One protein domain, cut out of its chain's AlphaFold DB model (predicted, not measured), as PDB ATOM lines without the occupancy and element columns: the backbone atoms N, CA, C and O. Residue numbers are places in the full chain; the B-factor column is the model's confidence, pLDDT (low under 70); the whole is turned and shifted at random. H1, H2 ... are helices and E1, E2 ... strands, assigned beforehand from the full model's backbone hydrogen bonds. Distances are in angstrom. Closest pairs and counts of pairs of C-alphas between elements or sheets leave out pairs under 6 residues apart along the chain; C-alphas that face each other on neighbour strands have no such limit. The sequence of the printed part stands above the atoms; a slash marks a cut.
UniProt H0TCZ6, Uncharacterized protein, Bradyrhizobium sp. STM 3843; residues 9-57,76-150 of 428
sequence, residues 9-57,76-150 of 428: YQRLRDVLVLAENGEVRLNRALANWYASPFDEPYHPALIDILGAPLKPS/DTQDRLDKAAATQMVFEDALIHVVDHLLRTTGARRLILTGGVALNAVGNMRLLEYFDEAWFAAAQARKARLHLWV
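What this domain is: This is residues 9 to 57 and 76 to 150 of the 428 residues of an uncharacterized protein of Bradyrhizobium sp. STM 3843 (UniProt H0TCZ6). One long helix, H3, runs as a spine through the domain, with a small strand hairpin, E1 and E2, packed on one side of its middle and helix H5 on the other side. H5 links this spine to a short parallel strand pair, E3 and E4; H1 packs on the first half of H3, and H2 lies near the same half. The printed part has 124 residues with six named helices and four named strands, in the order H1, E1, E2, H2, H3, E3, H4, H5, H6, E4; the named elements are mostly helix. The whole is only just loose, close to compact, with a radius of gyration of the C-alphas of 16.8 A, and elongated, spanning 50 by 31 by 25 A.

Where its parts are: The parallel pair is E3, residues 110 to 112, 6.7 A long, and E4, residues 147 to 149, 6.9 A, ending at C-alpha 149 (129.329, 140.710, 121.112). Between them come H4, residues 116 to 119, 5.9 A, H5, residues 121 to 130, 14.1 A, and H6, residues 133 to 140, 10.2 A. H3, residues 78 to 106, measures 41.7 A from C-alpha 78 (146.649, 168.084, 110.810) to C-alpha 106. H1 is residues 9 to 13, 6.0 A, beginning at C-alpha 9 (152.282, 157.625, 118.260); E1 is residues 16 to 18, 6.2 A, E2 residues 24 to 26, 6.9 A, and H2 residues 44 to 50, 10.0 A.

How they stand to each other: E3, H4, H5, H6 and E4 form a strand-helix-strand unit, two parallel neighbour strands with helices between them along the chain. N 111 and O 147 are within hydrogen-bond range at 2.8 A. The closest C-alphas of H5 and E4, Leu 128 and Leu 148, are 7.1 A apart. H5 touches residues 88 to 96 of H3, closest at the C-alphas of Gly 123 and Glu 92, 5.5 A, at a steep tilt of 51 degrees, the same way. H6 and H3 are close but not clearly touching, with C-alphas 139 and 104 7.2 A apart; H4 and H3 are apart. E1 and E2 are an antiparallel hairpin, with N 17 and O 25 at 2.8 A; the closest C-alphas of E1 and H3, Leu 18 and Ala 94, are 6.8 A apart. H1 touches residues 83 to 90 of H3, closest at the C-alphas of Tyr 9 and Ala 86, 4.5 A. H2 is about perpendicular to H3, at 79 degrees, and close but not clearly touching, with C-alphas 50 and 83 7.0 A apart. Every O i to N i+4 pair is within hydrogen-bond range in H1, H3, H5 and H6, and 2 of 3 in H2; H4 is too short for such a pair.

The domain as a whole: The C-alphas farthest apart, Ser 57 and Ala 141, are 53.5 A from each other. Residues 58 to 75 are not printed, and C-alphas 57 and 76 are 21.3 A apart across the cut. The link from E2 to H2, residues 27 to 43, is long. The mean pLDDT of the printed part is 94.9, and no printed residue is under 70.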
ATOM      1  N   TYR A   9     152.540 158.981 117.768       97.38
ATOM      2  CA  TYR A   9     152.282 157.625 118.260       97.38
ATOM      3  C   TYR A   9     153.365 157.123 119.221       97.38
ATOM      4  O   TYR A   9     153.043 156.740 120.343       97.38
ATOM      5  N   GLN A  10     154.643 157.195 118.831       94.62
ATOM      6  CA  GLN A  10     155.748 156.723 119.680       94.62
ATOM      7  C   GLN A  10     155.794 157.454 121.026       94.62
ATOM      8  O   GLN A  10     156.008 156.835 122.059       94.62
ATOM      9  N   ARG A  11     155.529 158.764 121.023       93.81
ATOM     10  CA  ARG A  11     155.567 159.605 122.225       93.81
ATOM     11  C   ARG A  11     154.368 159.364 123.143       93.81
ATOM     12  O   ARG A  11     154.498 159.444 124.358       93.81
ATOM     13  N   LEU A  12     153.193 159.101 122.566       96.00
ATOM     14  CA  LEU A  12     151.970 158.828 123.323       96.00
ATOM     15  C   LEU A  12     151.891 157.394 123.834       96.00
ATOM     16  O   LEU A  12     151.226 157.160 124.841       96.00
ATOM     17  N   ARG A  13     152.566 156.441 123.182       95.19
ATOM     18  CA  ARG A  13     152.611 155.048 123.634       95.19
ATOM     19  C   ARG A  13     153.090 154.938 125.081       95.19
ATOM     20  O   ARG A  13     152.535 154.148 125.834       95.19
ATOM     21  N   ASP A  14     154.030 155.788 125.480       94.31
ATOM     22  CA  ASP A  14     154.604 155.798 126.826       94.31
ATOM     23  C   ASP A  14     153.626 156.244 127.923       94.31
ATOM     24  O   ASP A  14     153.941 156.097 129.105       94.31
ATOM     25  N   VAL A  15     152.442 156.777 127.582       95.75
ATOM     26  CA  VAL A  15     151.392 157.111 128.566       95.75
ATOM     27  C   VAL A  15     150.905 155.859 129.295       95.75
ATOM     28  O   VAL A  15     150.559 155.934 130.476       95.75
ATOM     29  N   LEU A  16     150.904 154.712 128.615       95.94
ATOM     30  CA  LEU A  16     150.492 153.431 129.169       95.94
ATOM     31  C   LEU A  16     151.679 152.470 129.213       95.94
ATOM     32  O   LEU A  16     152.366 152.246 128.222       95.94
ATOM     33  N   VAL A  17     151.881 151.843 130.366       96.31
ATOM     34  CA  VAL A  17     152.813 150.728 130.524       96.31
ATOM     35  C   VAL A  17     152.006 149.440 130.444       96.31
ATOM     36  O   VAL A  17     151.204 149.150 131.332       96.31
ATOM     37  N   LEU A  18     152.217 148.684 129.368       97.50
ATOM     38  CA  LEU A  18     151.647 147.352 129.177       97.50
ATOM     39  C   LEU A  18     152.536 146.345 129.919       97.50
ATOM     40  O   LEU A  18     153.647 146.054 129.474       97.50
ATOM     41  N   ALA A  19     152.093 145.912 131.095       97.19
ATOM     42  CA  ALA A  19     152.827 145.022 131.987       97.19
ATOM     43  C   ALA A  19     152.459 143.549 131.732       97.19
ATOM     44  O   ALA A  19     151.787 143.201 130.767       97.19
ATOM     45  N   GLU A  20     152.963 142.633 132.554       96.94
ATOM     46  CA  GLU A  20     152.628 141.217 132.404       96.94
ATOM     47  C   GLU A  20     151.147 140.948 132.709       96.94
ATOM     48  O   GLU A  20     150.469 141.723 133.379       96.94
ATOM     49  N   ASN A  21     150.647 139.805 132.237       96.19
ATOM     50  CA  ASN A  21     149.299 139.319 132.534       96.19
ATOM     51  C   ASN A  21     148.157 140.276 132.136       96.19
ATOM     52  O   ASN A  21     147.132 140.350 132.810       96.19
ATOM     53  N   GLY A  22     148.328 141.008 131.031       96.56
ATOM     54  CA  GLY A  22     147.301 141.915 130.519       96.56
ATOM     55  C   GLY A  22     147.127 143.187 131.355       96.56
ATOM     56  O   GLY A  22     146.149 143.906 131.160       96.56
ATOM     57  N   GLU A  23     148.018 143.461 132.310       97.88
ATOM     58  CA  GLU A  23     147.919 144.629 133.176       97.88
ATOM     59  C   GLU A  23     148.310 145.911 132.423       97.88
ATOM     60  O   GLU A  23     149.370 146.005 131.808       97.88
ATOM     61  N   VAL A  24     147.472 146.946 132.525       96.81
ATOM     62  CA  VAL A  24     147.748 148.276 131.970       96.81
ATOM     63  C   VAL A  24     147.944 149.260 133.115       96.81
ATOM     64  O   VAL A  24     147.032 149.494 133.907       96.81
ATOM     65  N   ARG A  25     149.131 149.864 133.198       95.62
ATOM     66  CA  ARG A  25     149.467 150.871 134.213       95.62
ATOM     67  C   ARG A  25     149.597 152.247 133.585       95.62
ATOM     68  O   ARG A  25     150.130 152.396 132.490       95.62
ATOM     69  N   LEU A  26     149.168 153.270 134.314       94.31
ATOM     70  CA  LEU A  26     149.386 154.653 133.912       94.31
ATOM     71  C   LEU A  26     150.839 155.065 134.176       94.31
ATOM     72  O   LEU A  26     151.340 154.900 135.292       94.31
ATOM     73  N   ASN A  27     151.497 155.672 133.191       95.00
ATOM     74  CA  ASN A  27     152.793 156.300 133.404       95.00
ATOM     75  C   ASN A  27     152.635 157.614 134.184       95.00
ATOM     76  O   ASN A  27     152.310 158.671 133.636       95.00
ATOM     77  N   ARG A  28     152.911 157.542 135.487       93.56
ATOM     78  CA  ARG A  28     152.779 158.669 136.422       93.56
ATOM     79  C   ARG A  28     153.786 159.799 136.192       93.56
ATOM     80  O   ARG A  28     153.608 160.862 136.764       93.56
ATOM     81  N   ALA A  29     154.820 159.604 135.371       94.44
ATOM     82  CA  ALA A  29     155.707 160.698 134.966       94.44
ATOM     83  C   ALA A  29     155.067 161.601 133.896       94.44
ATOM     84  O   ALA A  29     155.464 162.754 133.739       94.44
ATOM     85  N   LEU A  30     154.072 161.086 133.163       94.94
ATOM     86  CA  LEU A  30     153.359 161.804 132.106       94.94
ATOM     87  C   LEU A  30     151.999 162.316 132.573       94.94
ATOM     88  O   LEU A  30     151.584 163.406 132.179       94.94
ATOM     89  N   ALA A  31     151.312 161.551 133.417       93.31
ATOM     90  CA  ALA A  31     149.927 161.812 133.760       93.31
ATOM     91  C   ALA A  31     149.635 161.703 135.257       93.31
ATOM     92  O   ALA A  31     150.170 160.855 135.969       93.31
ATOM     93  N   ASN A  32     148.699 162.536 135.704       92.31
ATOM     94  CA  ASN A  32     148.324 162.718 137.101       92.31
ATOM     95  C   ASN A  32     146.803 162.577 137.329       92.31
ATOM     96  O   ASN A  32     146.272 163.001 138.355       92.31
ATOM     97  N   TRP A  33     146.097 161.916 136.400       89.94
ATOM     98  CA  TRP A  33     144.648 161.664 136.479       89.94
ATOM     99  C   TRP A  33     144.191 160.987 137.781       89.94
ATOM    100  O   TRP A  33     143.054 161.169 138.194       89.94
ATOM    101  N   TYR A  34     145.061 160.220 138.440       85.50
ATOM    102  CA  TYR A  34     144.737 159.545 139.700       85.50
ATOM    103  C   TYR A  34     144.678 160.496 140.910       85.50
ATOM    104  O   TYR A  34     144.063 160.141 141.912       85.50
ATOM    105  N   ALA A  35     145.332 161.663 140.849       89.44
ATOM    106  CA  ALA A  35     145.397 162.616 141.960       89.44
ATOM    107  C   ALA A  35     144.647 163.918 141.666       89.44
ATOM    108  O   ALA A  35     143.936 164.415 142.534       89.44
ATOM    109  N   SER A  36     144.793 164.467 140.455       88.00
ATOM    110  CA  SER A  36     144.151 165.721 140.047       88.00
ATOM    111  C   SER A  36     143.620 165.627 138.610       88.00
ATOM    112  O   SER A  36     144.200 166.187 137.682       88.00
ATOM    113  N   PRO A  37     142.526 164.879 138.378       86.19
ATOM    114  CA  PRO A  37     142.010 164.641 137.029       86.19
ATOM    115  C   PRO A  37     141.444 165.883 136.331       86.19
ATOM    116  O   PRO A  37     141.359 165.883 135.104       86.19
ATOM    117  N   PHE A  38     141.047 166.915 137.081       83.75
ATOM    118  CA  PHE A  38     140.363 168.090 136.528       83.75
ATOM    119  C   PHE A  38     141.240 169.340 136.464       83.75
ATOM    120  O   PHE A  38     141.106 170.111 135.515       83.75
ATOM    121  N   ASP A  39     142.141 169.528 137.430       84.94
ATOM    122  CA  ASP A  39     142.951 170.746 137.520       84.94
ATOM    123  C   ASP A  39     144.349 170.545 136.920       84.94
ATOM    124  O   ASP A  39     144.805 171.355 136.112       84.94
ATOM    125  N   GLU A  40     145.009 169.432 137.252       90.44
ATOM    126  CA  GLU A  40     146.378 169.129 136.814       90.44
ATOM    127  C   GLU A  40     146.512 167.682 136.307       90.44
ATOM    128  O   GLU A  40     147.261 166.890 136.886       90.44
ATOM    129  N   PRO A  41     145.803 167.296 135.227       91.81
ATOM    130  CA  PRO A  41     145.791 165.910 134.760       91.81
ATOM    131  C   PRO A  41     147.089 165.477 134.069       91.81
ATOM    132  O   PRO A  41     147.346 164.276 133.961       91.81
ATOM    133  N   TYR A  42     147.894 166.421 133.571       92.94
ATOM    134  CA  TYR A  42     149.088 166.170 132.754       92.94
ATOM    135  C   TYR A  42     150.333 166.756 133.425       92.94
ATOM    136  O   TYR A  42     150.298 167.869 133.946       92.94
ATOM    137  N   HIS A  43     151.460 166.055 133.330       95.06
ATOM    138  CA  HIS A  43     152.777 166.618 133.628       95.06
ATOM    139  C   HIS A  43     153.377 167.317 132.391       95.06
ATOM    140  O   HIS A  43     152.898 167.093 131.274       95.06
ATOM    141  N   PRO A  44     154.439 168.143 132.544       95.88
ATOM    142  CA  PRO A  44     155.000 168.941 131.446       95.88
ATOM    143  C   PRO A  44     155.318 168.151 130.171       95.88
ATOM    144  O   PRO A  44     155.077 168.638 129.071       95.88
ATOM    145  N   ALA A  45     155.789 166.910 130.304       95.06
ATOM    146  CA  ALA A  45     156.102 166.051 129.166       95.06
ATOM    147  C   ALA A  45     154.865 165.653 128.338       95.06
ATOM    148  O   ALA A  45     154.951 165.583 127.115       95.06
ATOM    149  N   LEU A  46     153.703 165.434 128.968       95.69
ATOM    150  CA  LEU A  46     152.460 165.154 128.241       95.69
ATOM    151  C   LEU A  46     151.830 166.435 127.681       95.69
ATOM    152  O   LEU A  46     151.242 166.398 126.602       95.69
ATOM    153  N   ILE A  47     152.011 167.574 128.359       95.25
ATOM    154  CA  ILE A  47     151.614 168.897 127.848       95.25
ATOM    155  C   ILE A  47     152.373 169.236 126.559       95.25
ATOM    156  O   ILE A  47     151.771 169.754 125.625       95.25
ATOM    157  N   ASP A  48     153.660 168.901 126.468       95.19
ATOM    158  CA  ASP A  48     154.453 169.089 125.245       95.19
ATOM    159  C   ASP A  48     153.911 168.278 124.050       95.19
ATOM    160  O   ASP A  48     154.066 168.663 122.892       95.19
ATOM    161  N   ILE A  49     153.221 167.165 124.320       94.88
ATOM    162  CA  ILE A  49     152.623 166.313 123.288       94.88
ATOM    163  C   ILE A  49     151.203 166.780 122.941       94.88
ATOM    164  O   ILE A  49     150.901 167.051 121.781       94.88
ATOM    165  N   LEU A  50     150.307 166.853 123.928       93.56
ATOM    166  CA  LEU A  50     148.870 167.074 123.717       93.56
ATOM    167  C   LEU A  50     148.456 168.550 123.775       93.56
ATOM    168  O   LEU A  50     147.368 168.903 123.319       93.56
ATOM    169  N   GLY A  51     149.326 169.418 124.283       92.38
ATOM    170  CA  GLY A  51     148.987 170.775 124.688       92.38
ATOM    171  C   GLY A  51     148.447 170.837 126.119       92.38
ATOM    172  O   GLY A  51     148.315 169.832 126.819       92.38
ATOM    173  N   ALA A  52     148.143 172.055 126.568       91.25
ATOM    174  CA  ALA A  52     147.576 172.275 127.894       91.25
ATOM    175  C   ALA A  52     146.197 171.596 128.031       91.25
ATOM    176  O   ALA A  52     145.413 171.614 127.072       91.25
ATOM    177  N   PRO A  53     145.873 171.033 129.212       89.94
ATOM    178  CA  PRO A  53     144.563 170.446 129.452       89.94
ATOM    179  C   PRO A  53     143.453 171.490 129.324       89.94
ATOM    180  O   PRO A  53     143.642 172.680 129.593       89.94
ATOM    181  N   LEU A  54     142.270 171.029 128.918       86.50
ATOM    182  CA  LEU A  54     141.074 171.862 128.934       86.50
ATOM    183  C   LEU A  54     140.680 172.151 130.383       86.50
ATOM    184  O   LEU A  54     140.590 171.237 131.199       86.50
ATOM    185  N   LYS A  55     140.399 173.418 130.685       84.25
ATOM    186  CA  LYS A  55     139.817 173.815 131.972       84.25
ATOM    187  C   LYS A  55     138.397 173.249 132.094       84.25
ATOM    188  O   LYS A  55     137.729 173.125 131.066       84.25
ATOM    189  N   PRO A  56     137.870 173.027 133.312       81.38
ATOM    190  CA  PRO A  56     136.495 172.561 133.503       81.38
ATOM    191  C   PRO A  56     135.438 173.387 132.753       81.38
ATOM    192  O   PRO A  56     134.532 172.827 132.148       81.38
ATOM    193  N   SER A  57     135.602 174.712 132.685       82.38
ATOM    194  CA  SER A  57     134.707 175.609 131.932       82.38
ATOM    195  C   SER A  57     134.774 175.458 130.406       82.38
ATOM    196  O   SER A  57     133.946 176.019 129.697       82.38
ATOM    197  N   ASP A  76     140.054 171.892 112.209       83.81
ATOM    198  CA  ASP A  76     140.573 170.527 112.076       83.81
ATOM    199  C   ASP A  76     141.995 170.555 111.496       83.81
ATOM    200  O   ASP A  76     142.240 170.290 110.324       83.81
ATOM    201  N   THR A  77     142.965 170.957 112.315       91.25
ATOM    202  CA  THR A  77     144.379 171.000 111.912       91.25
ATOM    203  C   THR A  77     144.976 169.595 111.843       91.25
ATOM    204  O   THR A  77     144.692 168.793 112.736       91.25
ATOM    205  N   GLN A  78     145.898 169.347 110.903       92.25
ATOM    206  CA  GLN A  78     146.649 168.084 110.810       92.25
ATOM    207  C   GLN A  78     147.241 167.658 112.162       92.25
ATOM    208  O   GLN A  78     147.061 166.523 112.577       92.25
ATOM    209  N   ASP A  79     147.821 168.603 112.908       94.06
ATOM    210  CA  ASP A  79     148.359 168.381 114.255       94.06
ATOM    211  C   ASP A  79     147.369 167.689 115.216       94.06
ATOM    212  O   ASP A  79     147.694 166.703 115.875       94.06
ATOM    213  N   ARG A  80     146.129 168.187 115.278       91.81
ATOM    214  CA  ARG A  80     145.068 167.628 116.129       91.81
ATOM    215  C   ARG A  80     144.601 166.267 115.640       91.81
ATOM    216  O   ARG A  80     144.353 165.388 116.464       91.81
ATOM    217  N   LEU A  81     144.472 166.108 114.325       92.00
ATOM    218  CA  LEU A  81     144.075 164.846 113.708       92.00
ATOM    219  C   LEU A  81     145.128 163.762 113.975       92.00
ATOM    220  O   LEU A  81     144.769 162.659 114.382       92.00
ATOM    221  N   ASP A  82     146.415 164.095 113.863       95.31
ATOM    222  CA  ASP A  82     147.516 163.176 114.152       95.31
ATOM    223  C   ASP A  82     147.544 162.777 115.632       95.31
ATOM    224  O   ASP A  82     147.711 161.595 115.935       95.31
ATOM    225  N   LYS A  83     147.317 163.718 116.561       95.62
ATOM    226  CA  LYS A  83     147.210 163.424 118.005       95.62
ATOM    227  C   LYS A  83     146.019 162.522 118.326       95.62
ATOM    228  O   LYS A  83     146.159 161.581 119.108       95.62
ATOM    229  N   ALA A  84     144.861 162.775 117.716       93.88
ATOM    230  CA  ALA A  84     143.678 161.933 117.875       93.88
ATOM    231  C   ALA A  84     143.922 160.514 117.334       93.88
ATOM    232  O   ALA A  84     143.663 159.538 118.040       93.88
ATOM    233  N   ALA A  85     144.494 160.389 116.132       95.12
ATOM    234  CA  ALA A  85     144.836 159.101 115.532       95.12
ATOM    235  C   ALA A  85     145.871 158.331 116.370       95.12
ATOM    236  O   ALA A  85     145.711 157.137 116.616       95.12
ATOM    237  N   ALA A  86     146.903 159.011 116.874       97.44
ATOM    238  CA  ALA A  86     147.892 158.421 117.771       97.44
ATOM    239  C   ALA A  86     147.266 157.909 119.070       97.44
ATOM    240  O   ALA A  86     147.540 156.785 119.481       97.44
ATOM    241  N   THR A  87     146.389 158.707 119.682       96.75
ATOM    242  CA  THR A  87     145.669 158.324 120.904       96.75
ATOM    243  C   THR A  87     144.813 157.078 120.674       96.75
ATOM    244  O   THR A  87     144.829 156.159 121.490       96.75
ATOM    245  N   GLN A  88     144.115 157.013 119.538       97.19
ATOM    246  CA  GLN A  88     143.337 155.843 119.134       97.19
ATOM    247  C   GLN A  88     144.221 154.595 118.955       97.19
ATOM    248  O   GLN A  88     143.869 153.533 119.460       97.19
ATOM    249  N   MET A  89     145.392 154.712 118.318       97.62
ATOM    250  CA  MET A  89     146.324 153.584 118.160       97.62
ATOM    251  C   MET A  89     146.896 153.090 119.498       97.62
ATOM    252  O   MET A  89     147.012 151.884 119.702       97.62
ATOM    253  N   VAL A  90     147.218 153.995 120.428       97.75
ATOM    254  CA  VAL A  90     147.667 153.623 121.785       97.75
ATOM    255  C   VAL A  90     146.548 152.924 122.562       97.75
ATOM    256  O   VAL A  90     146.796 151.934 123.251       97.75
ATOM    257  N   PHE A  91     145.305 153.395 122.423       97.69
ATOM    258  CA  PHE A  91     144.133 152.729 122.989       97.69
ATOM    259  C   PHE A  91     143.943 151.314 122.418       97.69
ATOM    260  O   PHE A  91     143.720 150.377 123.183       97.69
ATOM    261  N   GLU A  92     144.066 151.140 121.100       98.19
ATOM    262  CA  GLU A  92     143.987 149.828 120.444       98.19
ATOM    263  C   GLU A  92     145.049 148.857 120.967       98.19
ATOM    264  O   GLU A  92     144.727 147.704 121.243       98.19
ATOM    265  N   ASP A  93     146.291 149.315 121.144       97.81
ATOM    266  CA  ASP A  93     147.378 148.481 121.668       97.81
ATOM    267  C   ASP A  93     147.078 147.993 123.094       97.81
ATOM    268  O   ASP A  93     147.265 146.814 123.400       97.81
ATOM    269  N   ALA A  94     146.563 148.875 123.955       98.12
ATOM    270  CA  ALA A  94     146.157 148.513 125.311       98.12
ATOM    271  C   ALA A  94     144.967 147.541 125.315       98.12
ATOM    272  O   ALA A  94     144.963 146.565 126.067       98.12
ATOM    273  N   LEU A  95     143.976 147.772 124.449       98.12
ATOM    274  CA  LEU A  95     142.809 146.905 124.313       98.12
ATOM    275  C   LEU A  95     143.214 145.495 123.852       98.12
ATOM    276  O   LEU A  95     142.802 144.507 124.459       98.12
ATOM    277  N   ILE A  96     144.062 145.401 122.823       98.56
ATOM    278  CA  ILE A  96     144.617 144.135 122.328       98.56
ATOM    279  C   ILE A  96     145.414 143.435 123.427       98.56
ATOM    280  O   ILE A  96     145.249 142.236 123.613       98.56
ATOM    281  N   HIS A  97     146.246 144.158 124.175       98.62
ATOM    282  CA  HIS A  97     147.065 143.582 125.238       98.62
ATOM    283  C   HIS A  97     146.229 142.891 126.331       98.62
ATOM    284  O   HIS A  97     146.512 141.749 126.700       98.62
ATOM    285  N   VAL A  98     145.166 143.551 126.800       98.31
ATOM    286  CA  VAL A  98     144.239 142.981 127.792       98.31
ATOM    287  C   VAL A  98     143.533 141.746 127.223       98.31
ATOM    288  O   VAL A  98     143.475 140.700 127.872       98.31
ATOM    289  N   VAL A  99     143.005 141.845 125.999       98.31
ATOM    290  CA  VAL A  99     142.242 140.755 125.374       98.31
ATOM    291  C   VAL A  99     143.133 139.555 125.041       98.31
ATOM    292  O   VAL A  99     142.726 138.425 125.297       98.31
ATOM    293  N   ASP A 100     144.355 139.768 124.547       98.44
ATOM    294  CA  ASP A 100     145.323 138.702 124.246       98.44
ATOM    295  C   ASP A 100     145.601 137.857 125.497       98.44
ATOM    296  O   ASP A 100     145.499 136.627 125.443       98.44
ATOM    297  N   HIS A 101     145.838 138.505 126.645       98.25
ATOM    298  CA  HIS A 101     146.007 137.800 127.913       98.25
ATOM    299  C   HIS A 101     144.762 136.985 128.287       98.25
ATOM    300  O   HIS A 101     144.874 135.794 128.579       98.25
ATOM    301  N   LEU A 102     143.569 137.588 128.237       97.50
ATOM    302  CA  LEU A 102     142.322 136.897 128.575       97.50
ATOM    303  C   LEU A 102     142.078 135.674 127.681       97.50
ATOM    304  O   LEU A 102     141.712 134.606 128.179       97.50
ATOM    305  N   LEU A 103     142.304 135.801 126.372       97.81
ATOM    306  CA  LEU A 103     142.127 134.703 125.426       97.81
ATOM    307  C   LEU A 103     143.122 133.572 125.703       97.81
ATOM    308  O   LEU A 103     142.707 132.412 125.746       97.81
ATOM    309  N   ARG A 104     144.407 133.880 125.938       97.31
ATOM    310  CA  ARG A 104     145.436 132.875 126.275       97.31
ATOM    311  C   ARG A 104     145.154 132.161 127.591       97.31
ATOM    312  O   ARG A 104     145.291 130.945 127.647       97.31
ATOM    313  N   THR A 105     144.727 132.892 128.616       97.25
ATOM    314  CA  THR A 105     144.470 132.335 129.951       97.25
ATOM    315  C   THR A 105     143.225 131.451 129.978       97.25
ATOM    316  O   THR A 105     143.212 130.414 130.636       97.25
ATOM    317  N   THR A 106     142.165 131.842 129.269       96.94
ATOM    318  CA  THR A 106     140.866 131.151 129.349       96.94
ATOM    319  C   THR A 106     140.649 130.114 128.249       96.94
ATOM    320  O   THR A 106     139.787 129.247 128.385       96.94
ATOM    321  N   GLY A 107     141.352 130.230 127.118       96.06
ATOM    322  CA  GLY A 107     141.022 129.486 125.903       96.06
ATOM    323  C   GLY A 107     139.643 129.846 125.328       96.06
ATOM    324  O   GLY A 107     139.125 129.136 124.458       96.06
ATOM    325  N   ALA A 108     139.007 130.920 125.798       95.75
ATOM    326  CA  ALA A 108     137.753 131.383 125.231       95.75
ATOM    327  C   ALA A 108     137.983 131.919 123.811       95.75
ATOM    328  O   ALA A 108     139.076 132.336 123.443       95.75
ATOM    329  N   ARG A 109     136.923 131.904 123.006       94.94
ATOM    330  CA  ARG A 109     136.887 132.584 121.700       94.94
ATOM    331  C   ARG A 109     135.698 133.526 121.556       94.94
ATOM    332  O   ARG A 109     135.550 134.149 120.521       94.94
ATOM    333  N   ARG A 110     134.815 133.562 122.556       95.44
ATOM    334  CA  ARG A 110     133.631 134.421 122.598       95.44
ATOM    335  C   ARG A 110     133.892 135.500 123.632       95.44
ATOM    336  O   ARG A 110     134.056 135.172 124.805       95.44
ATOM    337  N   LEU A 111     133.952 136.743 123.183       95.50
ATOM    338  CA  LEU A 111     134.182 137.916 124.005       95.50
ATOM    339  C   LEU A 111     132.900 138.743 124.059       95.50
ATOM    340  O   LEU A 111     132.364 139.152 123.033       95.50
ATOM    341  N   ILE A 112     132.431 138.992 125.275       94.88
ATOM    342  CA  ILE A 112     131.422 140.008 125.563       94.88
ATOM    343  C   ILE A 112     132.195 141.233 126.039       94.88
ATOM    344  O   ILE A 112     132.877 141.148 127.061       94.88
ATOM    345  N   LEU A 113     132.109 142.344 125.312       95.81
ATOM    346  CA  LEU A 113     132.798 143.579 125.685       95.81
ATOM    347  C   LEU A 113     131.787 144.607 126.206       95.81
ATOM    348  O   LEU A 113     130.863 145.004 125.499       95.81
ATOM    349  N   THR A 114     131.968 145.031 127.456       95.31
ATOM    350  CA  THR A 114     131.180 146.080 128.123       95.31
ATOM    351  C   THR A 114     132.104 147.165 128.692       95.31
ATOM    352  O   THR A 114     133.325 147.095 128.556       95.31
ATOM    353  N   GLY A 115     131.530 148.205 129.293       95.44
ATOM    354  CA  GLY A 115     132.209 149.437 129.683       95.44
ATOM    355  C   GLY A 115     132.164 150.500 128.581       95.44
ATOM    356  O   GLY A 115     131.938 150.206 127.406       95.44
ATOM    357  N   GLY A 116     132.389 151.767 128.948       94.25
ATOM    358  CA  GLY A 116     132.297 152.896 128.009       94.25
ATOM    359  C   GLY A 116     133.234 152.780 126.799       94.25
ATOM    360  O   GLY A 116     132.885 153.201 125.698       94.25
ATOM    361  N   VAL A 117     134.387 152.128 126.976       95.50
ATOM    362  CA  VAL A 117     135.363 151.862 125.906       95.50
ATOM    363  C   VAL A 117     134.816 150.955 124.801       95.50
ATOM    364  O   VAL A 117     135.242 151.074 123.656       95.50
ATOM    365  N   ALA A 118     133.823 150.113 125.099       96.56
ATOM    366  CA  ALA A 118     133.199 149.216 124.129       96.56
ATOM    367  C   ALA A 118     132.350 149.957 123.076       96.56
ATOM    368  O   ALA A 118     131.932 149.364 122.086       96.56
ATOM    369  N   LEU A 119     132.101 151.262 123.247       95.50
ATOM    370  CA  LEU A 119     131.494 152.111 122.211       95.50
ATOM    371  C   LEU A 119     132.483 152.510 121.101       95.50
ATOM    372  O   LEU A 119     132.078 153.154 120.123       95.50
ATOM    373  N   ASN A 120     133.765 152.159 121.243       97.00
ATOM    374  CA  ASN A 120     134.795 152.422 120.250       97.00
ATOM    375  C   ASN A 120     134.720 151.398 119.105       97.00
ATOM    376  O   ASN A 120     135.377 150.361 119.119       97.00
ATOM    377  N   ALA A 121     133.923 151.718 118.085       96.12
ATOM    378  CA  ALA A 121     133.695 150.831 116.945       96.12
ATOM    379  C   ALA A 121     134.958 150.513 116.120       96.12
ATOM    380  O   ALA A 121     135.007 149.470 115.468       96.12
ATOM    381  N   VAL A 122     135.968 151.391 116.154       96.06
ATOM    382  CA  VAL A 122     137.267 151.156 115.500       96.06
ATOM    383  C   VAL A 122     138.067 150.131 116.300       96.06
ATOM    384  O   VAL A 122     138.517 149.139 115.740       96.06
ATOM    385  N   GLY A 123     138.155 150.303 117.624       97.25
ATOM    386  CA  GLY A 123     138.808 149.337 118.512       97.25
ATOM    387  C   GLY A 123     138.144 147.957 118.483       97.25
ATOM    388  O   GLY A 123     138.833 146.944 118.416       97.25
ATOM    389  N   ASN A 124     136.810 147.907 118.454       97.62
ATOM    390  CA  ASN A 124     136.058 146.654 118.361       97.62
ATOM    391  C   ASN A 124     136.336 145.903 117.052       97.62
ATOM    392  O   ASN A 124     136.565 144.696 117.080       97.62
ATOM    393  N   MET A 125     136.340 146.608 115.913       97.38
ATOM    394  CA  MET A 125     136.697 146.000 114.629       97.38
ATOM    395  C   MET A 125     138.159 145.538 114.637       97.38
ATOM    396  O   MET A 125     138.460 144.411 114.254       97.38
ATOM    397  N   ARG A 126     139.058 146.340 115.217       97.38
ATOM    398  CA  ARG A 126     140.469 145.979 115.342       97.38
ATOM    399  C   ARG A 126     140.696 144.689 116.136       97.38
ATOM    400  O   ARG A 126     141.607 143.937 115.803       97.38
ATOM    401  N   LEU A 127     139.884 144.412 117.159       98.06
ATOM    402  CA  LEU A 127     139.926 143.137 117.883       98.06
ATOM    403  C   LEU A 127     139.568 141.951 116.980       98.06
ATOM    404  O   LEU A 127     140.252 140.933 117.030       98.06
ATOM    405  N   LEU A 128     138.516 142.075 116.166       97.06
ATOM    406  CA  LEU A 128     138.101 141.017 115.239       97.06
ATOM    407  C   LEU A 128     139.183 140.723 114.195       97.06
ATOM    408  O   LEU A 128     139.504 139.559 113.976       97.06
ATOM    409  N   GLU A 129     139.781 141.769 113.624       96.44
ATOM    410  CA  GLU A 129     140.879 141.650 112.658       96.44
ATOM    411  C   GLU A 129     142.153 141.056 113.273       96.44
ATOM    412  O   GLU A 129     142.868 140.302 112.621       96.44
ATOM    413  N   TYR A 130     142.486 141.438 114.511       97.56
ATOM    414  CA  TYR A 130     143.733 141.021 115.155       97.56
ATOM    415  C   TYR A 130     143.664 139.582 115.678       97.56
ATOM    416  O   TYR A 130     144.637 138.837 115.581       97.56
ATOM    417  N   PHE A 131     142.524 139.186 116.246       97.75
ATOM    418  CA  PHE A 131     142.302 137.853 116.808       97.75
ATOM    419  C   PHE A 131     141.606 136.935 115.792       97.75
ATOM    420  O   PHE A 131     140.545 136.351 116.049       97.75
ATOM    421  N   ASP A 132     142.231 136.821 114.623       96.88
ATOM    422  CA  ASP A 132     141.787 136.025 113.484       96.88
ATOM    423  C   ASP A 132     142.192 134.538 113.594       96.88
ATOM    424  O   ASP A 132     142.728 134.072 114.604       96.88
ATOM    425  N   GLU A 133     141.949 133.761 112.533       96.94
ATOM    426  CA  GLU A 133     142.339 132.346 112.502       96.94
ATOM    427  C   GLU A 133     143.846 132.116 112.646       96.94
ATOM    428  O   GLU A 133     144.252 131.116 113.248       96.94
ATOM    429  N   ALA A 134     144.677 133.030 112.139       97.88
ATOM    430  CA  ALA A 134     146.124 132.913 112.240       97.88
ATOM    431  C   ALA A 134     146.591 133.092 113.688       97.88
ATOM    432  O   ALA A 134     147.411 132.298 114.165       97.88
ATOM    433  N   TRP A 135     146.031 134.062 114.422       98.06
ATOM    434  CA  TRP A 135     146.331 134.237 115.841       98.06
ATOM    435  C   TRP A 135     145.948 132.992 116.648       98.06
ATOM    436  O   TRP A 135     146.779 132.480 117.397       98.06
ATOM    437  N   PHE A 136     144.736 132.446 116.476       97.81
ATOM    438  CA  PHE A 136     144.302 131.258 117.232       97.81
ATOM    439  C   PHE A 136     145.104 130.001 116.872       97.81
ATOM    440  O   PHE A 136     145.400 129.186 117.756       97.81
ATOM    441  N   ALA A 137     145.503 129.844 115.609       97.88
ATOM    442  CA  ALA A 137     146.376 128.754 115.190       97.88
ATOM    443  C   ALA A 137     147.758 128.858 115.857       97.88
ATOM    444  O   ALA A 137     148.235 127.875 116.422       97.88
ATOM    445  N   ALA A 138     148.372 130.045 115.856       97.62
ATOM    446  CA  ALA A 138     149.699 130.262 116.432       97.62
ATOM    447  C   ALA A 138     149.704 130.234 117.970       97.62
ATOM    448  O   ALA A 138     150.596 129.653 118.583       97.62
ATOM    449  N   ALA A 139     148.714 130.864 118.605       97.00
ATOM    450  CA  ALA A 139     148.653 131.032 120.053       97.00
ATOM    451  C   ALA A 139     148.069 129.819 120.787       97.00
ATOM    452  O   ALA A 139     148.376 129.624 121.961       97.00
ATOM    453  N   GLN A 140     147.193 129.045 120.135       96.12
ATOM    454  CA  GLN A 140     146.404 127.999 120.797       96.12
ATOM    455  C   GLN A 140     146.271 126.697 119.995       96.12
ATOM    456  O   GLN A 140     145.544 125.809 120.436       96.12
ATOM    457  N   ALA A 141     146.926 126.565 118.833       96.69
ATOM    458  CA  ALA A 141     146.832 125.391 117.954       96.69
ATOM    459  C   ALA A 141     145.382 125.013 117.582       96.69
ATOM    460  O   ALA A 141     145.021 123.837 117.502       96.69
ATOM    461  N   ARG A 142     144.523 126.021 117.370       95.88
ATOM    462  CA  ARG A 142     143.091 125.837 117.094       95.88
ATOM    463  C   ARG A 142     142.675 126.537 115.814       95.88
ATOM    464  O   ARG A 142     143.020 127.689 115.591       95.88
ATOM    465  N   LYS A 143     141.822 125.870 115.036       95.62
ATOM    466  CA  LYS A 143     141.063 126.506 113.955       95.62
ATOM    467  C   LYS A 143     139.847 127.221 114.548       95.62
ATOM    468  O   LYS A 143     138.774 126.635 114.684       95.62
ATOM    469  N   ALA A 144     140.048 128.455 114.989       95.31
ATOM    470  CA  ALA A 144     139.019 129.303 115.581       95.31
ATOM    471  C   ALA A 144     139.297 130.769 115.241       95.31
ATOM    472  O   ALA A 144     140.390 131.088 114.808       95.31
ATOM    473  N   ARG A 145     138.330 131.649 115.478       95.94
ATOM    474  CA  ARG A 145     138.502 133.105 115.437       95.94
ATOM    475  C   ARG A 145     137.739 133.744 116.586       95.94
ATOM    476  O   ARG A 145     136.893 133.076 117.201       95.94
ATOM    477  N   LEU A 146     138.022 135.011 116.866       97.00
ATOM    478  CA  LEU A 146     137.290 135.769 117.869       97.00
ATOM    479  C   LEU A 146     135.839 135.955 117.429       97.00
ATOM    480  O   LEU A 146     135.567 136.310 116.290       97.00
ATOM    481  N   HIS A 147     134.918 135.709 118.351       96.62
ATOM    482  CA  HIS A 147     133.519 136.075 118.239       96.62
ATOM    483  C   HIS A 147     133.244 137.203 119.229       96.62
ATOM    484  O   HIS A 147     133.453 137.010 120.430       96.62
ATOM    485  N   LEU A 148     132.815 138.366 118.745       95.75
ATOM    486  CA  LEU A 148     132.613 139.559 119.567       95.75
ATOM    487  C   LEU A 148     131.133 139.926 119.641       95.75
ATOM    488  O   LEU A 148     130.476 140.110 118.619       95.75
ATOM    489  N   TRP A 149     130.637 140.118 120.861       94.75
ATOM    490  CA  TRP A 149     129.329 140.710 121.112       94.75
ATOM    491  C   TRP A 149     129.464 141.929 122.027       94.75
ATOM    492  O   TRP A 149     130.153 141.888 123.049       94.75
ATOM    493  N   VAL A 150     128.790 143.017 121.654       94.44
ATOM    494  CA  VAL A 150     128.744 144.271 122.414       94.44
ATOM    495  C   VAL A 150     127.274 144.676 122.547       94.44
ATOM    496  O   VAL A 150     126.603 144.819 121.520       94.44
TER     497      VAL A 150